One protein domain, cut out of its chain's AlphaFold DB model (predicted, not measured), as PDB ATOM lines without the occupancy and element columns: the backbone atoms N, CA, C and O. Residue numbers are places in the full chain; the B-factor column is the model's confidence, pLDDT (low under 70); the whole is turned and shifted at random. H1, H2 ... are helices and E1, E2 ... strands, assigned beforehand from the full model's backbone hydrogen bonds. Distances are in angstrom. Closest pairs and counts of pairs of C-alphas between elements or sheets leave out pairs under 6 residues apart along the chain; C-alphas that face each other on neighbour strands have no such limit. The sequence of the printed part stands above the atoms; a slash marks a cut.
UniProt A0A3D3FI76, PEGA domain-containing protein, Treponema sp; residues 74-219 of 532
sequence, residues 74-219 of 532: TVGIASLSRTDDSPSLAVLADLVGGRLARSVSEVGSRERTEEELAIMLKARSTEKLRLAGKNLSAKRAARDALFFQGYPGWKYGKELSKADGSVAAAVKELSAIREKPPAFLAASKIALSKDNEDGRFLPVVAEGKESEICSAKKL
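AT A GLANCE: This is residues 74 to 219 of the 532 residues of the protein "PEGA domain-containing protein" of Treponema sp (UniProt A0A3D3FI76). The model is a long helical hairpin, H2 and H3, joined at one end to a small head, where helix H1 packs on a narrow, staggered sheet of three strands with its residues 97 to 107. The short helix H4 sits at the edge of the head, and residues 83 to 88, at the start of H1 and just before it, stick out on the side away from the hairpin. The printed part has 146 residues with four named helices and three named strands, in the order E1 H1 E2 H2 H3 E3 H4, and the mixed sheet has the order E1 E3 E2. The class is mostly helix. The whole is extended, with a radius of gyration of the C-alphas of 24.5 A and spans of 80 by 34 by 26 A, and the hairpin makes much of the length.

IN THESE COORDINATES: E1 is residues 74 to 77, beginning at C-alpha 74 (94.966, 119.021, 110.699). H1 is residues 87 to 107, 31.1 A long, and E2 is residues 109 to 111. H2, residues 114 to 148, is the longest helix at 51.4 A, and runs from C-alpha 114 (77.824, 116.758, 104.028) to C-alpha 148 (110.182, 78.788, 91.544). H3 is residues 153 to 179, 38.4 A long. E3 is residues 187 to 192, 16.2 A long, and H4 is residues 210 to 217, ending at C-alpha 217 (103.034, 118.385, 105.456).

HOW THE PARTS SIT: E1 and E3 are parallel neighbours at 38 degrees, with N 75 and O 191 within hydrogen-bond range at 2.8 A. E3 and E2 are antiparallel at 134 degrees, with N 110 and O 188 at 2.8 A. The pairing is staggered: E3 pairs with E2 over residues 187 to 189 and with E1 over residues 191 to 192. H1 is on the sheet at a height over the sheet of 10.4 A, over E1 and E3. It runs along the strands, but only just, at 28 degrees to E3 on the local plane. The closest C-alphas of H1 and E3 are those of Ser 105 and Leu 192, 6.7 A apart. H4 only grazes the sheet, with its residues 213 to 217. H2 and H3 are not on the sheet. They touch and form a helical hairpin, opposite ways at a shallow tilt of 10 degrees; their closest C-alphas are those of Arg 143 and Ala 163, 5.3 A apart. H1 and H2 are apart. Every O i to N i+4 pair is within hydrogen-bond range in H3 and H4, against 16 of 17 in H1 and 28 of 31 in H2.

THE WHOLE: The two C-alphas farthest apart, those of Ser 88 and Gly 153, are 80.0 A apart, while those of Thr 74 and Leu 219, the first and last printed, are 5.2 A apart. The link from E3 to H4, residues 193 to 209, is long. The printed part has no cut. Its mean pLDDT is 94.7, and no printed residue is under 70.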
ATOM      1  N   THR A  74      93.641 118.424 110.529       96.44
ATOM      2  CA  THR A  74      94.966 119.021 110.699       96.44
ATOM      3  C   THR A  74      95.053 120.345 109.952       96.44
ATOM      4  O   THR A  74      95.028 120.379 108.720       96.44
ATOM      5  N   VAL A  75      95.198 121.437 110.702       97.44
ATOM      6  CA  VAL A  75      95.290 122.805 110.185       97.44
ATOM      7  C   VAL A  75      96.743 123.264 110.186       97.44
ATOM      8  O   VAL A  75      97.371 123.372 111.241       97.44
ATOM      9  N   GLY A  76      97.285 123.563 109.008       97.81
ATOM     10  CA  GLY A  76      98.553 124.275 108.876       97.81
ATOM     11  C   GLY A  76      98.333 125.777 108.760       97.81
ATOM     12  O   GLY A  76      97.400 126.220 108.096       97.81
ATOM     13  N   ILE A  77      99.198 126.565 109.390       98.06
ATOM     14  CA  ILE A  77      99.171 128.029 109.315       98.06
ATOM     15  C   ILE A  77     100.525 128.512 108.808       98.06
ATOM     16  O   ILE A  77     101.566 128.214 109.406       98.06
ATOM     17  N   ALA A  78     100.506 129.237 107.696       98.31
ATOM     18  CA  ALA A  78     101.682 129.843 107.093       98.31
ATOM     19  C   ALA A  78     101.911 131.274 107.582       98.31
ATOM     20  O   ALA A  78     100.979 131.972 107.982       98.31
ATOM     21  N   SER A  79     103.166 131.715 107.517       97.50
ATOM     22  CA  SER A  79     103.524 133.119 107.680       97.50
ATOM     23  C   SER A  79     102.780 133.955 106.643       97.50
ATOM     24  O   SER A  79     102.728 133.594 105.464       97.50
ATOM     25  N   LEU A  80     102.227 135.088 107.078       97.94
ATOM     26  CA  LEU A  80     101.591 136.032 106.165       97.94
ATOM     27  C   LEU A  80     102.654 136.625 105.234       97.94
ATOM     28  O   LEU A  80     103.710 137.079 105.683       97.94
ATOM     29  N   SER A  81     102.368 136.614 103.934       97.56
ATOM     30  CA  SER A  81     103.182 137.320 102.948       97.56
ATOM     31  C   SER A  81     103.141 138.827 103.218       97.56
ATOM     32  O   SER A  81     102.158 139.358 103.733       97.56
ATOM     33  N   ARG A  82     104.234 139.520 102.908       97.12
ATOM     34  CA  ARG A  82     104.384 140.961 103.127       97.12
ATOM     35  C   ARG A  82     104.786 141.596 101.806       97.12
ATOM     36  O   ARG A  82     105.627 141.035 101.107       97.12
ATOM     37  N   THR A  83     104.193 142.734 101.463       94.94
ATOM     38  CA  THR A  83     104.565 143.479 100.246       94.94
ATOM     39  C   THR A  83     105.846 144.284 100.409       94.94
ATOM     40  O   THR A  83     106.521 144.556  99.417       94.94
ATOM     41  N   ASP A  84     106.208 144.628 101.645       93.75
ATOM     42  CA  ASP A  84     107.475 145.258 101.984       93.75
ATOM     43  C   ASP A  84     108.218 144.494 103.093       93.75
ATOM     44  O   ASP A  84     107.647 143.715 103.862       93.75
ATOM     45  N   ASP A  85     109.528 144.730 103.178       93.56
ATOM     46  CA  ASP A  85     110.387 144.172 104.223       93.56
ATOM     47  C   ASP A  85     110.464 145.068 105.469       93.56
ATOM     48  O   ASP A  85     111.430 145.006 106.233       93.56
ATOM     49  N   SER A  86     109.444 145.896 105.721       95.38
ATOM     50  CA  SER A  86     109.423 146.740 106.913       95.38
ATOM     51  C   SER A  86     109.453 145.879 108.186       95.38
ATOM     52  O   SER A  86     108.614 144.979 108.351       95.38
ATOM     53  N   PRO A  87     110.358 146.160 109.147       96.19
ATOM     54  CA  PRO A  87     110.405 145.442 110.419       96.19
ATOM     55  C   PRO A  87     109.093 145.527 111.207       96.19
ATOM     56  O   PRO A  87     108.716 144.574 111.885       96.19
ATOM     57  N   SER A  88     108.364 146.647 111.106       94.69
ATOM     58  CA  SER A  88     107.073 146.807 111.787       94.69
ATOM     59  C   SER A  88     105.997 145.893 111.200       94.69
ATOM     60  O   SER A  88     105.203 145.324 111.950       94.69
ATOM     61  N   LEU A  89     106.004 145.707 109.877       95.81
ATOM     62  CA  LEU A  89     105.074 144.825 109.180       95.81
ATOM     63  C   LEU A  89     105.386 143.351 109.466       95.81
ATOM     64  O   LEU A  89     104.460 142.559 109.611       95.81
ATOM     65  N   ALA A  90     106.667 142.996 109.629       96.06
ATOM     66  CA  ALA A  90     107.092 141.662 110.070       96.06
ATOM     67  C   ALA A  90     106.502 141.300 111.439       96.06
ATOM     68  O   ALA A  90     105.824 140.287 111.585       96.06
ATOM     69  N   VAL A  91     106.692 142.181 112.428       96.19
ATOM     70  CA  VAL A  91     106.164 141.975 113.784       96.19
ATOM     71  C   VAL A  91     104.638 141.902 113.768       96.19
ATOM     72  O   VAL A  91     104.050 141.073 114.458       96.19
ATOM     73  N   LEU A  92     103.980 142.748 112.971       96.12
ATOM     74  CA  LEU A  92     102.529 142.720 112.841       96.12
ATOM     75  C   LEU A  92     102.037 141.410 112.206       96.12
ATOM     76  O   LEU A  92     101.075 140.833 112.709       96.12
ATOM     77  N   ALA A  93     102.706 140.920 111.160       96.88
ATOM     78  CA  ALA A  93     102.397 139.644 110.519       96.88
ATOM     79  C   ALA A  93     102.475 138.476 111.516       96.88
ATOM     80  O   ALA A  93     101.540 137.678 111.599       96.88
ATOM     81  N   ASP A  94     103.539 138.423 112.321       95.88
ATOM     82  CA  ASP A  94     103.735 137.383 113.336       95.88
ATOM     83  C   ASP A  94     102.687 137.466 114.456       95.88
ATOM     84  O   ASP A  94     102.151 136.445 114.892       95.88
ATOM     85  N   LEU A  95     102.339 138.679 114.903       95.62
ATOM     86  CA  LEU A  95     101.292 138.890 115.909       95.62
ATOM     87  C   LEU A  95      99.915 138.444 115.402       95.62
ATOM     88  O   LEU A  95      99.175 137.781 116.136       95.62
ATOM     89  N   VAL A  96      99.570 138.784 114.156       96.19
ATOM     90  CA  VAL A  96      98.316 138.352 113.526       96.19
ATOM     91  C   VAL A  96      98.314 136.832 113.369       96.19
ATOM     92  O   VAL A  96      97.378 136.186 113.839       96.19
ATOM     93  N   GLY A  97      99.379 136.243 112.818       95.44
ATOM     94  CA  GLY A  97      99.528 134.792 112.679       95.44
ATOM     95  C   GLY A  97      99.386 134.051 114.012       95.44
ATOM     96  O   GLY A  97      98.628 133.086 114.114       95.44
ATOM     97  N   GLY A  98     100.027 134.553 115.072       95.62
ATOM     98  CA  GLY A  98      99.947 133.974 116.416       95.62
ATOM     99  C   GLY A  98      98.546 134.041 117.016       95.62
ATOM    100  O   GLY A  98      98.080 133.073 117.627       95.62
ATOM    101  N   ARG A  99      97.830 135.154 116.805       95.75
ATOM    102  CA  ARG A  99      96.432 135.292 117.234       95.75
ATOM    103  C   ARG A  99      95.515 134.332 116.481       95.75
ATOM    104  O   ARG A  99      94.657 133.713 117.112       95.75
ATOM    105  N   LEU A 100      95.693 134.192 115.165       94.88
ATOM    106  CA  LEU A 100      94.920 133.263 114.336       94.88
ATOM    107  C   LEU A 100      95.162 131.814 114.775       94.88
ATOM    108  O   LEU A 100      94.198 131.086 114.997       94.88
ATOM    109  N   ALA A 101      96.417 131.419 115.007       95.19
ATOM    110  CA  ALA A 101      96.759 130.075 115.473       95.19
ATOM    111  C   ALA A 101      96.117 129.731 116.818       95.19
ATOM    112  O   ALA A 101      95.446 128.703 116.944       95.19
ATOM    113  N   ARG A 102      96.236 130.631 117.802       95.50
ATOM    114  CA  ARG A 102      95.567 130.466 119.098       95.50
ATOM    115  C   ARG A 102      94.054 130.339 118.921       95.50
ATOM    116  O   ARG A 102      93.441 129.419 119.452       95.50
ATOM    117  N   SER A 103      93.469 131.203 118.101       93.44
ATOM    118  CA  SER A 103      92.034 131.223 117.832       93.44
ATOM    119  C   SER A 103      91.514 129.937 117.193       93.44
ATOM    120  O   SER A 103      90.476 129.434 117.612       93.44
ATOM    121  N   VAL A 104      92.231 129.385 116.213       94.50
ATOM    122  CA  VAL A 104      91.888 128.103 115.582       94.50
ATOM    123  C   VAL A 104      91.996 126.959 116.592       94.50
ATOM    124  O   VAL A 104      91.103 126.116 116.654       94.50
ATOM    125  N   SER A 105      93.032 126.956 117.438       94.06
ATOM    126  CA  SER A 105      93.205 125.922 118.469       94.06
ATOM    127  C   SER A 105      92.094 125.924 119.531       94.06
ATOM    128  O   SER A 105      91.697 124.863 120.008       94.06
ATOM    129  N   GLU A 106      91.530 127.094 119.852       94.38
ATOM    130  CA  GLU A 106      90.430 127.246 120.819       94.38
ATOM    131  C   GLU A 106      89.093 126.666 120.330       94.38
ATOM    132  O   GLU A 106      88.200 126.427 121.142       94.38
ATOM    133  N   VAL A 107      88.920 126.435 119.022       92.94
ATOM    134  CA  VAL A 107      87.668 125.884 118.476       92.94
ATOM    135  C   VAL A 107      87.448 124.435 118.935       92.94
ATOM    136  O   VAL A 107      86.308 124.044 119.191       92.94
ATOM    137  N   GLY A 108      88.525 123.654 119.085       92.38
ATOM    138  CA  GLY A 108      88.526 122.286 119.623       92.38
ATOM    139  C   GLY A 108      87.979 121.211 118.675       92.38
ATOM    140  O   GLY A 108      88.617 120.175 118.485       92.38
ATOM    141  N   SER A 109      86.829 121.455 118.044       92.81
ATOM    142  CA  SER A 109      86.192 120.534 117.097       92.81
ATOM    143  C   SER A 109      85.483 121.259 115.952       92.81
ATOM    144  O   SER A 109      84.892 122.318 116.159       92.81
ATOM    145  N   ARG A 110      85.496 120.650 114.764       92.31
ATOM    146  CA  ARG A 110      84.744 121.062 113.573       92.31
ATOM    147  C   ARG A 110      83.625 120.070 113.288       92.31
ATOM    148  O   ARG A 110      83.859 118.863 113.349       92.31
ATOM    149  N   GLU A 111      82.455 120.570 112.916       90.94
ATOM    150  CA  GLU A 111      81.439 119.781 112.221       90.94
ATOM    151  C   GLU A 111      81.695 119.842 110.717       90.94
ATOM    152  O   GLU A 111      81.763 120.920 110.130       90.94
ATOM    153  N   ARG A 112      81.895 118.684 110.087       88.94
ATOM    154  CA  ARG A 112      82.091 118.621 108.641       88.94
ATOM    155  C   ARG A 112      80.772 118.787 107.913       88.94
ATOM    156  O   ARG A 112      79.752 118.237 108.331       88.94
ATOM    157  N   THR A 113      80.816 119.483 106.785       85.81
ATOM    158  CA  THR A 113      79.656 119.573 105.897       85.81
ATOM    159  C   THR A 113      79.392 118.221 105.224       85.81
ATOM    160  O   THR A 113      80.281 117.371 105.111       85.81
ATOM    161  N   GLU A 114      78.164 117.993 104.753       86.19
ATOM    162  CA  GLU A 114      77.824 116.758 104.028       86.19
ATOM    163  C   GLU A 114      78.682 116.569 102.764       86.19
ATOM    164  O   GLU A 114      79.052 115.444 102.423       86.19
ATOM    165  N   GLU A 115      79.045 117.668 102.098       86.62
ATOM    166  CA  GLU A 115      79.908 117.668 100.915       86.62
ATOM    167  C   GLU A 115      81.347 117.253 101.257       86.62
ATOM    168  O   GLU A 115      81.899 116.354 100.615       86.62
ATOM    169  N   GLU A 116      81.921 117.824 102.324       87.12
ATOM    170  CA  GLU A 116      83.233 117.425 102.854       87.12
ATOM    171  C   GLU A 116      83.245 115.932 103.210       87.12
ATOM    172  O   GLU A 116      84.156 115.196 102.818       87.12
ATOM    173  N   LEU A 117      82.207 115.452 103.904       89.44
ATOM    174  CA  LEU A 117      82.076 114.044 104.279       89.44
ATOM    175  C   LEU A 117      81.992 113.127 103.056       89.44
ATOM    176  O   LEU A 117      82.656 112.088 103.031       89.44
ATOM    177  N   ALA A 118      81.220 113.499 102.033       90.44
ATOM    178  CA  ALA A 118      81.091 112.714 100.809       90.44
ATOM    179  C   ALA A 118      82.434 112.589 100.068       90.44
ATOM    180  O   ALA A 118      82.806 111.499  99.614       90.44
ATOM    181  N   ILE A 119      83.190 113.684  99.985       88.75
ATOM    182  CA  ILE A 119      84.492 113.727  99.312       88.75
ATOM    183  C   ILE A 119      85.539 112.942 100.104       88.75
ATOM    184  O   ILE A 119      86.223 112.088  99.532       88.75
ATOM    185  N   MET A 120      85.603 113.128 101.425       85.75
ATOM    186  CA  MET A 120      86.488 112.355 102.299       85.75
ATOM    187  C   MET A 120      86.189 110.858 102.238       85.75
ATOM    188  O   MET A 120      87.111 110.047 102.110       85.75
ATOM    189  N   LEU A 121      84.911 110.474 102.288       89.75
ATOM    190  CA  LEU A 121      84.497 109.077 102.210       89.75
ATOM    191  C   LEU A 121      84.924 108.462 100.877       89.75
ATOM    192  O   LEU A 121      85.475 107.359 100.855       89.75
ATOM    193  N   LYS A 122      84.760 109.187  99.767       91.25
ATOM    194  CA  LYS A 122      85.218 108.754  98.442       91.25
ATOM    195  C   LYS A 122      86.744 108.626  98.367       91.25
ATOM    196  O   LYS A 122      87.243 107.600  97.901       91.25
ATOM    197  N   ALA A 123      87.494 109.615  98.844       87.69
ATOM    198  CA  ALA A 123      88.957 109.604  98.810       87.69
ATOM    199  C   ALA A 123      89.541 108.472  99.672       87.69
ATOM    200  O   ALA A 123      90.355 107.671  99.206       87.69
ATOM    201  N   ARG A 124      89.064 108.333 100.915       87.25
ATOM    202  CA  ARG A 124      89.529 107.303 101.855       87.25
ATOM    203  C   ARG A 124      89.101 105.900 101.448       87.25
ATOM    204  O   ARG A 124      89.897 104.974 101.594       87.25
ATOM    205  N   SER A 125      87.887 105.720 100.927       90.44
ATOM    206  CA  SER A 125      87.467 104.419 100.388       90.44
ATOM    207  C   SER A 125      88.329 104.016  99.191       90.44
ATOM    208  O   SER A 125      88.811 102.887  99.153       90.44
ATOM    209  N   THR A 126      88.616 104.946  98.276       92.69
ATOM    210  CA  THR A 126      89.510 104.710  97.132       92.69
ATOM    211  C   THR A 126      90.912 104.315  97.595       92.69
ATOM    212  O   THR A 126      91.466 103.332  97.104       92.69
ATOM    213  N   GLU A 127      91.467 105.012  98.589       89.56
ATOM    214  CA  GLU A 127      92.787 104.692  99.135       89.56
ATOM    215  C   GLU A 127      92.814 103.329  99.844       89.56
ATOM    216  O   GLU A 127      93.703 102.516  99.582       89.56
ATOM    217  N   LYS A 128      91.810 103.013 100.678       92.06
ATOM    218  CA  LYS A 128      91.696 101.691 101.325       92.06
ATOM    219  C   LYS A 128      91.560 100.574 100.288       92.06
ATOM    220  O   LYS A 128      92.234  99.552 100.405       92.06
ATOM    221  N   LEU A 129      90.764 100.778  99.236       95.25
ATOM    222  CA  LEU A 129      90.639  99.832  98.123       95.25
ATOM    223  C   LEU A 129      91.957  99.665  97.359       95.25
ATOM    224  O   LEU A 129      92.317  98.542  97.003       95.25
ATOM    225  N   ARG A 130      92.702 100.752  97.131       96.44
ATOM    226  CA  ARG A 130      94.011 100.724  96.468       96.44
ATOM    227  C   ARG A 130      95.042  99.957  97.297       96.44
ATOM    228  O   ARG A 130      95.743  99.104  96.753       96.44
ATOM    229  N   LEU A 131      95.116 100.212  98.605       95.12
ATOM    230  CA  LEU A 131      96.017  99.514  99.526       95.12
ATOM    231  C   LEU A 131      95.661  98.029  99.656       95.12
ATOM    232  O   LEU A 131      96.551  97.184  99.538       95.12
ATOM    233  N   ALA A 132      94.377  97.695  99.807       96.31
ATOM    234  CA  ALA A 132      93.905  96.311  99.833       96.31
ATOM    235  C   ALA A 132      94.178  95.593  98.498       96.31
ATOM    236  O   ALA A 132      94.636  94.451  98.485       96.31
ATOM    237  N   GLY A 133      93.990  96.279  97.365       97.00
ATOM    238  CA  GLY A 133      94.345  95.773  96.039       97.00
ATOM    239  C   GLY A 133      95.847  95.507  95.888       97.00
ATOM    240  O   GLY A 133      96.238  94.448  95.393       97.00
ATOM    241  N   LYS A 134      96.698  96.418  96.379       97.62
ATOM    242  CA  LYS A 134      98.159  96.240  96.409       97.62
ATOM    243  C   LYS A 134      98.565  95.066  97.302       97.62
ATOM    244  O   LYS A 134      99.408  94.268  96.898       97.62
ATOM    245  N   ASN A 135      97.948  94.923  98.476       97.25
ATOM    246  CA  ASN A 135      98.169  93.786  99.371       97.25
ATOM    247  C   ASN A 135      97.779  92.466  98.688       97.25
ATOM    248  O   ASN A 135      98.589  91.546  98.625       97.25
ATOM    249  N   LEU A 136      96.587  92.393  98.086       98.12
ATOM    250  CA  LEU A 136      96.131  91.220  97.337       98.12
ATOM    251  C   LEU A 136      97.088  90.862  96.190       98.12
ATOM    252  O   LEU A 136      97.440  89.693  96.026       98.12
ATOM    253  N   SER A 137      97.530  91.857  95.418       98.00
ATOM    254  CA  SER A 137      98.520  91.670  94.352       98.00
ATOM    255  C   SER A 137      99.836  91.105  94.900       98.00
ATOM    256  O   SER A 137     100.333  90.110  94.374       98.00
ATOM    257  N   ALA A 138     100.346  91.645  96.012       97.69
ATOM    258  CA  ALA A 138     101.555  91.148  96.664       97.69
ATOM    259  C   ALA A 138     101.399  89.707  97.187       97.69
ATOM    260  O   ALA A 138     102.312  88.897  97.030       97.69
ATOM    261  N   LYS A 139     100.244  89.347  97.768       98.00
ATOM    262  CA  LYS A 139      99.967  87.971  98.221       98.00
ATOM    263  C   LYS A 139      99.884  86.982  97.058       98.00
ATOM    264  O   LYS A 139     100.392  85.872  97.184       98.00
ATOM    265  N   ARG A 140      99.303  87.384  95.921       98.25
ATOM    266  CA  ARG A 140      99.291  86.572  94.691       98.25
ATOM    267  C   ARG A 140     100.699  86.376  94.135       98.25
ATOM    268  O   ARG A 140     101.086  85.241  93.899       98.25
ATOM    269  N   ALA A 141     101.491  87.442  94.043       97.56
ATOM    270  CA  ALA A 141     102.881  87.349  93.602       97.56
ATOM    271  C   ALA A 141     103.719  86.430  94.511       97.56
ATOM    272  O   ALA A 141     104.490  85.613  94.020       97.56
ATOM    273  N   ALA A 142     103.533  86.511  95.834       97.38
ATOM    274  CA  ALA A 142     104.210  85.632  96.788       97.38
ATOM    275  C   ALA A 142     103.794  84.160  96.634       97.38
ATOM    276  O   ALA A 142     104.645  83.278  96.723       97.38
ATOM    277  N   ARG A 143     102.504  83.895  96.381       98.06
ATOM    278  CA  ARG A 143     102.007  82.551  96.062       98.06
ATOM    279  C   ARG A 143     102.660  82.023  94.786       98.06
ATOM    280  O   ARG A 143     103.181  80.915  94.791       98.06
ATOM    281  N   ASP A 144     102.661  82.816  93.720       97.94
ATOM    282  CA  ASP A 144     103.179  82.401  92.415       97.94
ATOM    283  C   ASP A 144     104.708  82.193  92.460       97.94
ATOM    284  O   ASP A 144     105.238  81.277  91.834       97.94
ATOM    285  N   ALA A 145     105.422  82.956  93.296       97.62
ATOM    286  CA  ALA A 145     106.850  82.772  93.541       97.62
ATOM    287  C   ALA A 145     107.201  81.407  94.164       97.62
ATOM    288  O   ALA A 145     108.313  80.924  93.953       97.62
ATOM    289  N   LEU A 146     106.279  80.753  94.894       97.19
ATOM    290  CA  LEU A 146     106.512  79.418  95.469       97.19
ATOM    291  C   LEU A 146     106.811  78.368  94.395       97.19
ATOM    292  O   LEU A 146     107.550  77.423  94.668       97.19
ATOM    293  N   PHE A 147     106.284  78.550  93.179       96.62
ATOM    294  CA  PHE A 147     106.538  77.659  92.047       96.62
ATOM    295  C   PHE A 147     108.032  77.582  91.696       96.62
ATOM    296  O   PHE A 147     108.532  76.532  91.303       96.62
ATOM    297  N   PHE A 148     108.770  78.674  91.908       97.06
ATOM    298  CA  PHE A 148     110.182  78.788  91.544       97.06
ATOM    299  C   PHE A 148     111.150  78.447  92.688       97.06
ATOM    300  O   PHE A 148     112.359  78.458  92.484       97.06
ATOM    301  N   GLN A 149     110.658  78.130  93.891       95.75
ATOM    302  CA  GLN A 149     111.512  77.893  95.068       95.75
ATOM    303  C   GLN A 149     112.067  76.460  95.167       95.75
ATOM    304  O   GLN A 149     112.851  76.175  96.069       95.75
ATOM    305  N   GLY A 150     111.682  75.550  94.263       95.81
ATOM    306  CA  GLY A 150     112.242  74.193  94.197       95.81
ATOM    307  C   GLY A 150     111.956  73.318  95.426       95.81
ATOM    308  O   GLY A 150     112.738  72.423  95.743       95.81
ATOM    309  N   TYR A 151     110.866  73.573  96.160       95.75
ATOM    310  CA  TYR A 151     110.529  72.776  97.340       95.75
ATOM    311  C   TYR A 151     110.168  71.324  96.988       95.75
ATOM    312  O   TYR A 151     109.501  71.082  95.982       95.75
ATOM    313  N   PRO A 152     110.504  70.348  97.855       96.00
ATOM    314  CA  PRO A 152     109.976  68.993  97.729       96.00
ATOM    315  C   PRO A 152     108.444  69.009  97.861       96.00
ATOM    316  O   PRO A 152     107.895  69.792  98.640       96.00
ATOM    317  N   GLY A 153     107.748  68.130  97.127       96.12
ATOM    318  CA  GLY A 153     106.289  68.196  96.931       96.12
ATOM    319  C   GLY A 153     105.450  68.321  98.212       96.12
ATOM    320  O   GLY A 153     104.499  69.099  98.250       96.12
ATOM    321  N   TRP A 154     105.843  67.641  99.297       94.62
ATOM    322  CA  TRP A 154     105.153  67.734 100.593       94.62
ATOM    323  C   TRP A 154     105.248  69.134 101.226       94.62
ATOM    324  O   TRP A 154     104.280  69.622 101.811       94.62
ATOM    325  N   LYS A 155     106.401  69.803 101.099       95.81
ATOM    326  CA  LYS A 155     106.631  71.154 101.629       95.81
ATOM    327  C   LYS A 155     105.959  72.197 100.742       95.81
ATOM    328  O   LYS A 155     105.345  73.123 101.265       95.81
ATOM    329  N   TYR A 156     106.014  72.003  99.424       96.62
ATOM    330  CA  TYR A 156     105.321  72.850  98.456       96.62
ATOM    331  C   TYR A 156     103.812  72.906  98.727       96.62
ATOM    332  O   TYR A 156     103.264  73.995  98.871       96.62
ATOM    333  N   GLY A 157     103.151  71.751  98.893       96.94
ATOM    334  CA  GLY A 157     101.709  71.706  99.165       96.94
ATOM    335  C   GLY A 157     101.307  72.450 100.445       96.94
ATOM    336  O   GLY A 157     100.299  73.158 100.466       96.94
ATOM    337  N   LYS A 158     102.128  72.356 101.500       97.44
ATOM    338  CA  LYS A 158     101.896  73.066 102.766       97.44
ATOM    339  C   LYS A 158     102.017  74.587 102.614       97.44
ATOM    340  O   LYS A 158     101.147  75.314 103.090       97.44
ATOM    341  N   GLU A 159     103.073  75.071 101.960       97.44
ATOM    342  CA  GLU A 159     103.267  76.512 101.737       97.44
ATOM    343  C   GLU A 159     102.227  77.085 100.765       97.44
ATOM    344  O   GLU A 159     101.722  78.184 100.992       97.44
ATOM    345  N   LEU A 160     101.837  76.322  99.737       97.62
ATOM    346  CA  LEU A 160     100.789  76.719  98.797       97.62
ATOM    347  C   LEU A 160      99.443  76.904  99.508       97.62
ATOM    348  O   LEU A 160      98.832  77.959  99.375       97.62
ATOM    349  N   SER A 161      99.029  75.946 100.345       97.06
ATOM    350  CA  SER A 161      97.790  76.054 101.132       97.06
ATOM    351  C   SER A 161      97.781  77.288 102.048       97.06
ATOM    352  O   SER A 161      96.775  77.995 102.146       97.06
ATOM    353  N   LYS A 162      98.921  77.610 102.675       97.81
ATOM    354  CA  LYS A 162      99.085  78.824 103.492       97.81
ATOM    355  C   LYS A 162      98.998  80.107 102.654       97.81
ATOM    356  O   LYS A 162      98.392  81.093 103.089       97.81
ATOM    357  N   ALA A 163      99.602  80.110 101.466       97.44
ATOM    358  CA  ALA A 163      99.548  81.237 100.544       97.44
ATOM    359  C   ALA A 163      98.129  81.452  99.994       97.44
ATOM    360  O   ALA A 163      97.648  82.585 100.005       97.44
ATOM    361  N   ASP A 164      97.417  80.386  99.624       97.94
ATOM    362  CA  ASP A 164      96.014  80.446  99.200       97.94
ATOM    363  C   ASP A 164      95.102  80.955 100.318       97.94
ATOM    364  O   ASP A 164      94.272  81.831 100.078       97.94
ATOM    365  N   GLY A 165      95.310  80.505 101.560       97.81
ATOM    366  CA  GLY A 165      94.616  81.055 102.725       97.81
ATOM    367  C   GLY A 165      94.855  82.561 102.895       97.81
ATOM    368  O   GLY A 165      93.925  83.317 103.173       97.81
ATOM    369  N   SER A 166      96.086  83.024 102.650       97.62
ATOM    370  CA  SER A 166      96.436  84.452 102.699       97.62
ATOM    371  C   SER A 166      95.790  85.257 101.563       97.62
ATOM    372  O   SER A 166      95.348  86.385 101.783       97.62
ATOM    373  N   VAL A 167      95.709  84.691 100.353       98.19
ATOM    374  CA  VAL A 167      95.010  85.303  99.210       98.19
ATOM    375  C   VAL A 167      93.507  85.370  99.479       98.19
ATOM    376  O   VAL A 167      92.910  86.424  99.277       98.19
ATOM    377  N   ALA A 168      92.897  84.293  99.977       98.06
ATOM    378  CA  ALA A 168      91.479  84.255 100.327       98.06
ATOM    379  C   ALA A 168      91.130  85.288 101.409       98.06
ATOM    380  O   ALA A 168      90.128  85.995 101.284       98.06
ATOM    381  N   ALA A 169      91.985  85.440 102.428       97.75
ATOM    382  CA  ALA A 169      91.833  86.476 103.445       97.75
ATOM    383  C   ALA A 169      91.890  87.892 102.843       97.75
ATOM    384  O   ALA A 169      91.014  88.704 103.132       97.75
ATOM    385  N   ALA A 170      92.852  88.171 101.955       97.62
ATOM    386  CA  ALA A 170      92.967  89.472 101.287       97.62
ATOM    387  C   ALA A 170      91.793  89.764 100.329       97.62
ATOM    388  O   ALA A 170      91.355  90.907 100.214       97.62
ATOM    389  N   VAL A 171      91.243  88.744  99.654       98.19
ATOM    390  CA  VAL A 171      90.019  88.886  98.842       98.19
ATOM    391  C   VAL A 171      88.824  89.237  99.727       98.19
ATOM    392  O   VAL A 171      88.076  90.152  99.388       98.19
ATOM    393  N   LYS A 172      88.673  88.550 100.865       97.62
ATOM    394  CA  LYS A 172      87.603  88.814 101.835       97.62
ATOM    395  C   LYS A 172      87.715  90.212 102.447       97.62
ATOM    396  O   LYS A 172      86.706  90.875 102.654       97.62
ATOM    397  N   GLU A 173      88.930  90.669 102.731       95.88
ATOM    398  CA  GLU A 173      89.194  92.035 103.192       95.88
ATOM    399  C   GLU A 173      88.778  93.065 102.131       95.88
ATOM    400  O   GLU A 173      88.021  93.990 102.424       95.88
ATOM    401  N   LEU A 174      89.196  92.870 100.875       96.25
ATOM    402  CA  LEU A 174      88.832  93.755  99.768       96.25
ATOM    403  C   LEU A 174      87.311  93.801  99.538       96.25
ATOM    404  O   LEU A 174      86.769  94.878  99.291       96.25
ATOM    405  N   SER A 175      86.616  92.659  99.615       95.81
ATOM    406  CA  SER A 175      85.154  92.616  99.483       95.81
ATOM    407  C   SER A 175      84.458  93.286 100.665       95.81
ATOM    408  O   SER A 175      83.530  94.058 100.450       95.81
ATOM    409  N   ALA A 176      84.949  93.084 101.891       94.75
ATOM    410  CA  ALA A 176      84.404  93.740 103.077       94.75
ATOM    411  C   ALA A 176      84.494  95.273 102.988       94.75
ATOM    412  O   ALA A 176      83.527  95.953 103.320       94.75
ATOM    413  N   ILE A 177      85.607  95.821 102.477       93.56
ATOM    414  CA  ILE A 177      85.770  97.273 102.265       93.56
ATOM    415  C   ILE A 177      84.795  97.799 101.198       93.56
ATOM    416  O   ILE A 177      84.313  98.924 101.312       93.56
ATOM    417  N   ARG A 178      84.489  97.003 100.161       94.69
ATOM    418  CA  ARG A 178      83.510  97.374  99.122       94.69
ATOM    419  C   ARG A 178      82.075  97.360  99.635       94.69
ATOM    420  O   ARG A 178      81.305  98.243  99.282       94.69
ATOM    421  N   GLU A 179      81.719  96.350 100.424       95.50
ATOM    422  CA  GLU A 179      80.366  96.191 100.967       95.50
ATOM    423  C   GLU A 179      80.068  97.193 102.082       95.50
ATOM    424  O   GLU A 179      78.943  97.673 102.205       95.50
ATOM    425  N   LYS A 180      81.072  97.506 102.906       92.12
ATOM    426  CA  LYS A 180      80.949  98.413 104.045       92.12
ATOM    427  C   LYS A 180      82.042  99.476 103.960       92.12
ATOM    428  O   LYS A 180      83.119  99.278 104.532       92.12
ATOM    429  N   PRO A 181      81.796 100.590 103.246       86.94
ATOM    430  CA  PRO A 181      82.728 101.703 103.246       86.94
ATOM    431  C   PRO A 181      82.948 102.203 104.683       86.94
ATOM    432  O   PRO A 181      82.063 102.066 105.533       86.94
ATOM    433  N   PRO A 182      84.130 102.765 104.980       86.12
ATOM    434  CA  PRO A 182      84.413 103.301 106.303       86.12
ATOM    435  C   PRO A 182      83.397 104.387 106.672       86.12
ATOM    436  O   PRO A 182      83.137 105.291 105.879       86.12
ATOM    437  N   ALA A 183      82.845 104.291 107.881       86.31
ATOM    438  CA  ALA A 183      82.031 105.344 108.472       86.31
ATOM    439  C   ALA A 183      82.940 106.374 109.154       86.31
ATOM    440  O   ALA A 183      83.888 106.007 109.855       86.31
ATOM    441  N   PHE A 184      82.630 107.654 108.962       84.31
ATOM    442  CA  PHE A 184      83.333 108.773 109.587       84.31
ATOM    443  C   PHE A 184      82.400 109.510 110.536       84.31
ATOM    444  O   PHE A 184      81.195 109.596 110.298       84.31
ATOM    445  N   LEU A 185      82.972 110.051 111.608       86.75
ATOM    446  CA  LEU A 185      82.256 110.976 112.474       86.75
ATOM    447  C   LEU A 185      82.118 112.333 111.772       86.75
ATOM    448  O   LEU A 185      83.085 112.842 111.196       86.75
ATOM    449  N   ALA A 186      80.919 112.917 111.847       86.94
ATOM    450  CA  ALA A 186      80.661 114.271 111.358       86.94
ATOM    451  C   ALA A 186      81.490 115.306 112.133       86.94
ATOM    452  O   ALA A 186      82.077 116.206 111.539       86.94
ATOM    453  N   ALA A 187      81.601 115.128 113.450       90.62
ATOM    454  CA  ALA A 187      82.479 115.923 114.291       90.62
ATOM    455  C   ALA A 187      83.925 115.419 114.208       90.62
ATOM    456  O   ALA A 187      84.191 114.214 114.226       90.62
ATOM    457  N   SER A 188      84.887 116.332 114.150       92.56
ATOM    458  CA  SER A 188      86.305 115.993 114.238       92.56
ATOM    459  C   SER A 188      87.095 116.988 115.040       92.56
ATOM    460  O   SER A 188      86.825 118.185 115.026       92.56
ATOM    461  N   LYS A 189      88.078 116.462 115.764       94.94
ATOM    462  CA  LYS A 189      88.975 117.264 116.574       94.94
ATOM    463  C   LYS A 189      89.869 118.084 115.656       94.94
ATOM    464  O   LYS A 189      90.402 117.559 114.682       94.94
ATOM    465  N   ILE A 190      90.024 119.359 115.972       95.44
ATOM    466  CA  ILE A 190      90.933 120.245 115.251       95.44
ATOM    467  C   ILE A 190      92.313 120.101 115.885       95.44
ATOM    468  O   ILE A 190      92.455 120.237 117.102       95.44
ATOM    469  N   ALA A 191      93.320 119.816 115.068       95.69
ATOM    470  CA  ALA A 191      94.713 119.758 115.485       95.69
ATOM    471  C   ALA A 191      95.519 120.755 114.653       95.69
ATOM    472  O   ALA A 191      95.375 120.810 113.435       95.69
ATOM    473  N   LEU A 192      96.370 121.552 115.296       96.62
ATOM    474  CA  LEU A 192      97.354 122.330 114.550       96.62
ATOM    475  C   LEU A 192      98.442 121.394 114.018       96.62
ATOM    476  O   LEU A 192      98.731 120.353 114.609       96.62
ATOM    477  N   SER A 193      99.054 121.761 112.894       96.62
ATOM    478  CA  SER A 193     100.222 121.040 112.396       96.62
ATOM    479  C   SER A 193     101.364 121.101 113.417       96.62
ATOM    480  O   SER A 193     101.494 122.072 114.161       96.62
ATOM    481  N   LYS A 194     102.246 120.096 113.417       95.19
ATOM    482  CA  LYS A 194     103.428 120.073 114.301       95.19
ATOM    483  C   LYS A 194     104.334 121.289 114.118       95.19
ATOM    484  O   LYS A 194     105.001 121.705 115.056       95.19
ATOM    485  N   ASP A 195     104.352 121.862 112.917       93.69
ATOM    486  CA  ASP A 195     105.109 123.078 112.632       93.69
ATOM    487  C   ASP A 195     104.507 124.316 113.334       93.69
ATOM    488  O   ASP A 195     105.201 125.317 113.467       93.69
ATOM    489  N   ASN A 196     103.252 124.250 113.805       94.50
ATOM    490  CA  ASN A 196     102.531 125.347 114.455       94.50
ATOM    491  C   ASN A 196     102.398 125.237 115.983       94.50
ATOM    492  O   ASN A 196     102.021 126.221 116.617       94.50
ATOM    493  N   GLU A 197     102.716 124.090 116.590       87.81
ATOM    494  CA  GLU A 197     102.565 123.875 118.042       87.81
ATOM    495  C   GLU A 197     103.470 124.803 118.877       87.81
ATOM    496  O   GLU A 197     103.045 125.313 119.912       87.81
ATOM    497  N   ASP A 198     104.673 125.114 118.382       86.44
ATOM    498  CA  ASP A 198     105.660 125.974 119.060       86.44
ATOM    499  C   ASP A 198     105.510 127.472 118.719       86.44
ATOM    500  O   ASP A 198     106.436 128.263 118.916       86.44
ATOM    501  N   GLY A 199     104.381 127.876 118.124       86.44
ATOM    502  CA  GLY A 199     104.189 129.239 117.616       86.44
ATOM    503  C   GLY A 199     105.059 129.577 116.401       86.44
ATOM    504  O   GLY A 199     105.199 130.745 116.047       86.44
ATOM    505  N   ARG A 200     105.656 128.563 115.762       93.81
ATOM    506  CA  ARG A 200     106.303 128.696 114.455       93.81
ATOM    507  C   ARG A 200     105.245 128.625 113.356       93.81
ATOM    508  O   ARG A 200     104.157 128.082 113.542       93.81
ATOM    509  N   PHE A 201     105.550 129.200 112.205       96.69
ATOM    510  CA  PHE A 201     104.650 129.176 111.059       96.69
ATOM    511  C   PHE A 201     105.312 128.467 109.890       96.69
ATOM    512  O   PHE A 201     106.539 128.443 109.763       96.69
ATOM    513  N   LEU A 202     104.482 127.871 109.037       97.62
ATOM    514  CA  LEU A 202     104.936 127.357 107.752       97.62
ATOM    515  C   LEU A 202     105.477 128.523 106.907       97.62
ATOM    516  O   LEU A 202     105.044 129.663 107.093       97.62
ATOM    517  N   PRO A 203     106.420 128.272 105.984       97.06
ATOM    518  CA  PRO A 203     106.925 129.323 105.110       97.06
ATOM    519  C   PRO A 203     105.792 129.960 104.301       97.06
ATOM    520  O   PRO A 203     104.753 129.339 104.067       97.06
ATOM    521  N   VAL A 204     106.023 131.196 103.853       97.50
ATOM    522  CA  VAL A 204     105.092 131.924 102.985       97.50
ATOM    523  C   VAL A 204     104.737 131.066 101.771       97.50
ATOM    524  O   VAL A 204     105.612 130.515 101.100       97.50
ATOM    525  N   VAL A 205     103.440 130.956 101.505       97.00
ATOM    526  CA  VAL A 205     102.891 130.135 100.427       97.00
ATOM    527  C   VAL A 205     102.826 130.979  99.163       97.00
ATOM    528  O   VAL A 205     102.188 132.029  99.153       97.00
ATOM    529  N   ALA A 206     103.498 130.533  98.103       95.56
ATOM    530  CA  ALA A 206     103.315 131.116  96.779       95.56
ATOM    531  C   ALA A 206     101.973 130.662  96.189       95.56
ATOM    532  O   ALA A 206     101.560 129.521  96.402       95.56
ATOM    533  N   GLU A 207     101.324 131.535  95.420       93.25
ATOM    534  CA  GLU A 207     100.054 131.225  94.759       93.25
ATOM    535  C   GLU A 207     100.179 129.964  93.885       93.25
ATOM    536  O   GLU A 207     101.128 129.812  93.108       93.25
ATOM    537  N   GLY A 208      99.245 129.027  94.047       95.44
ATOM    538  CA  GLY A 208      99.229 127.749  93.332       95.44
ATOM    539  C   GLY A 208     100.120 126.656  93.940       95.44
ATOM    540  O   GLY A 208     100.213 125.562  93.375       95.44
ATOM    541  N   LYS A 209     100.797 126.919  95.068       97.81
ATOM    542  CA  LYS A 209     101.618 125.936  95.805       97.81
ATOM    543  C   LYS A 209     100.937 125.354  97.042       97.81
ATOM    544  O   LYS A 209     101.549 124.574  97.769       97.81
ATOM    545  N   GLU A 210      99.671 125.678  97.268       97.81
ATOM    546  CA  GLU A 210      98.909 125.295  98.454       97.81
ATOM    547  C   GLU A 210      98.800 123.767  98.576       97.81
ATOM    548  O   GLU A 210      99.185 123.202  99.599       97.81
ATOM    549  N   SER A 211      98.375 123.079  97.506       96.75
ATOM    550  CA  SER A 211      98.225 121.611  97.501       96.75
ATOM    551  C   SER A 211      99.547 120.871  97.722       96.75
ATOM    552  O   SER A 211      99.591 119.859  98.421       96.75
ATOM    553  N   GLU A 212     100.648 121.389  97.163       97.19
ATOM    554  CA  GLU A 212     101.981 120.800  97.339       97.19
ATOM    555  C   GLU A 212     102.392 120.833  98.816       97.19
ATOM    556  O   GLU A 212     102.864 119.830  99.358       97.19
ATOM    557  N   ILE A 213     102.144 121.960  99.491       97.56
ATOM    558  CA  ILE A 213     102.435 122.130 100.916       97.56
ATOM    559  C   ILE A 213     101.521 121.243 101.765       97.56
ATOM    560  O   ILE A 213     102.030 120.543 102.645       97.56
ATOM    561  N   CYS A 214     100.213 121.211 101.486       96.81
ATOM    562  CA  CYS A 214      99.274 120.332 102.189       96.81
ATOM    563  C   CYS A 214      99.692 118.865 102.084       96.81
ATOM    564  O   CYS A 214      99.833 118.188 103.103       96.81
ATOM    565  N   SER A 215     100.009 118.394 100.878       94.81
ATOM    566  CA  SER A 215     100.472 117.025 100.640       94.81
ATOM    567  C   SER A 215     101.797 116.720 101.348       94.81
ATOM    568  O   SER A 215     101.935 115.678 101.995       94.81
ATOM    569  N   ALA A 216     102.778 117.627 101.267       96.56
ATOM    570  CA  ALA A 216     104.096 117.440 101.873       96.56
ATOM    571  C   ALA A 216     104.038 117.401 103.409       96.56
ATOM    572  O   ALA A 216     104.743 116.613 104.046       96.56
ATOM    573  N   LYS A 217     103.188 118.242 104.005       96.94
ATOM    574  CA  LYS A 217     103.034 118.385 105.456       96.94
ATOM    575  C   LYS A 217     101.883 117.561 106.040       96.94
ATOM    576  O   LYS A 217     101.746 117.518 107.260       96.94
ATOM    577  N   LYS A 218     101.130 116.843 105.196       95.50
ATOM    578  CA  LYS A 218      99.941 116.051 105.557       95.50
ATOM    579  C   LYS A 218      98.880 116.896 106.270       95.50
ATOM    580  O   LYS A 218      98.409 116.525 107.342       95.50
ATOM    581  N   LEU A 219      98.567 118.048 105.689       96.38
ATOM    582  CA  LEU A 219      97.554 118.976 106.188       96.38
ATOM    583  C   LEU A 219      96.230 118.698 105.487       96.38
ATOM    584  O   LEU A 219      96.226 118.441 104.285       96.38
TER     585      LEU A 219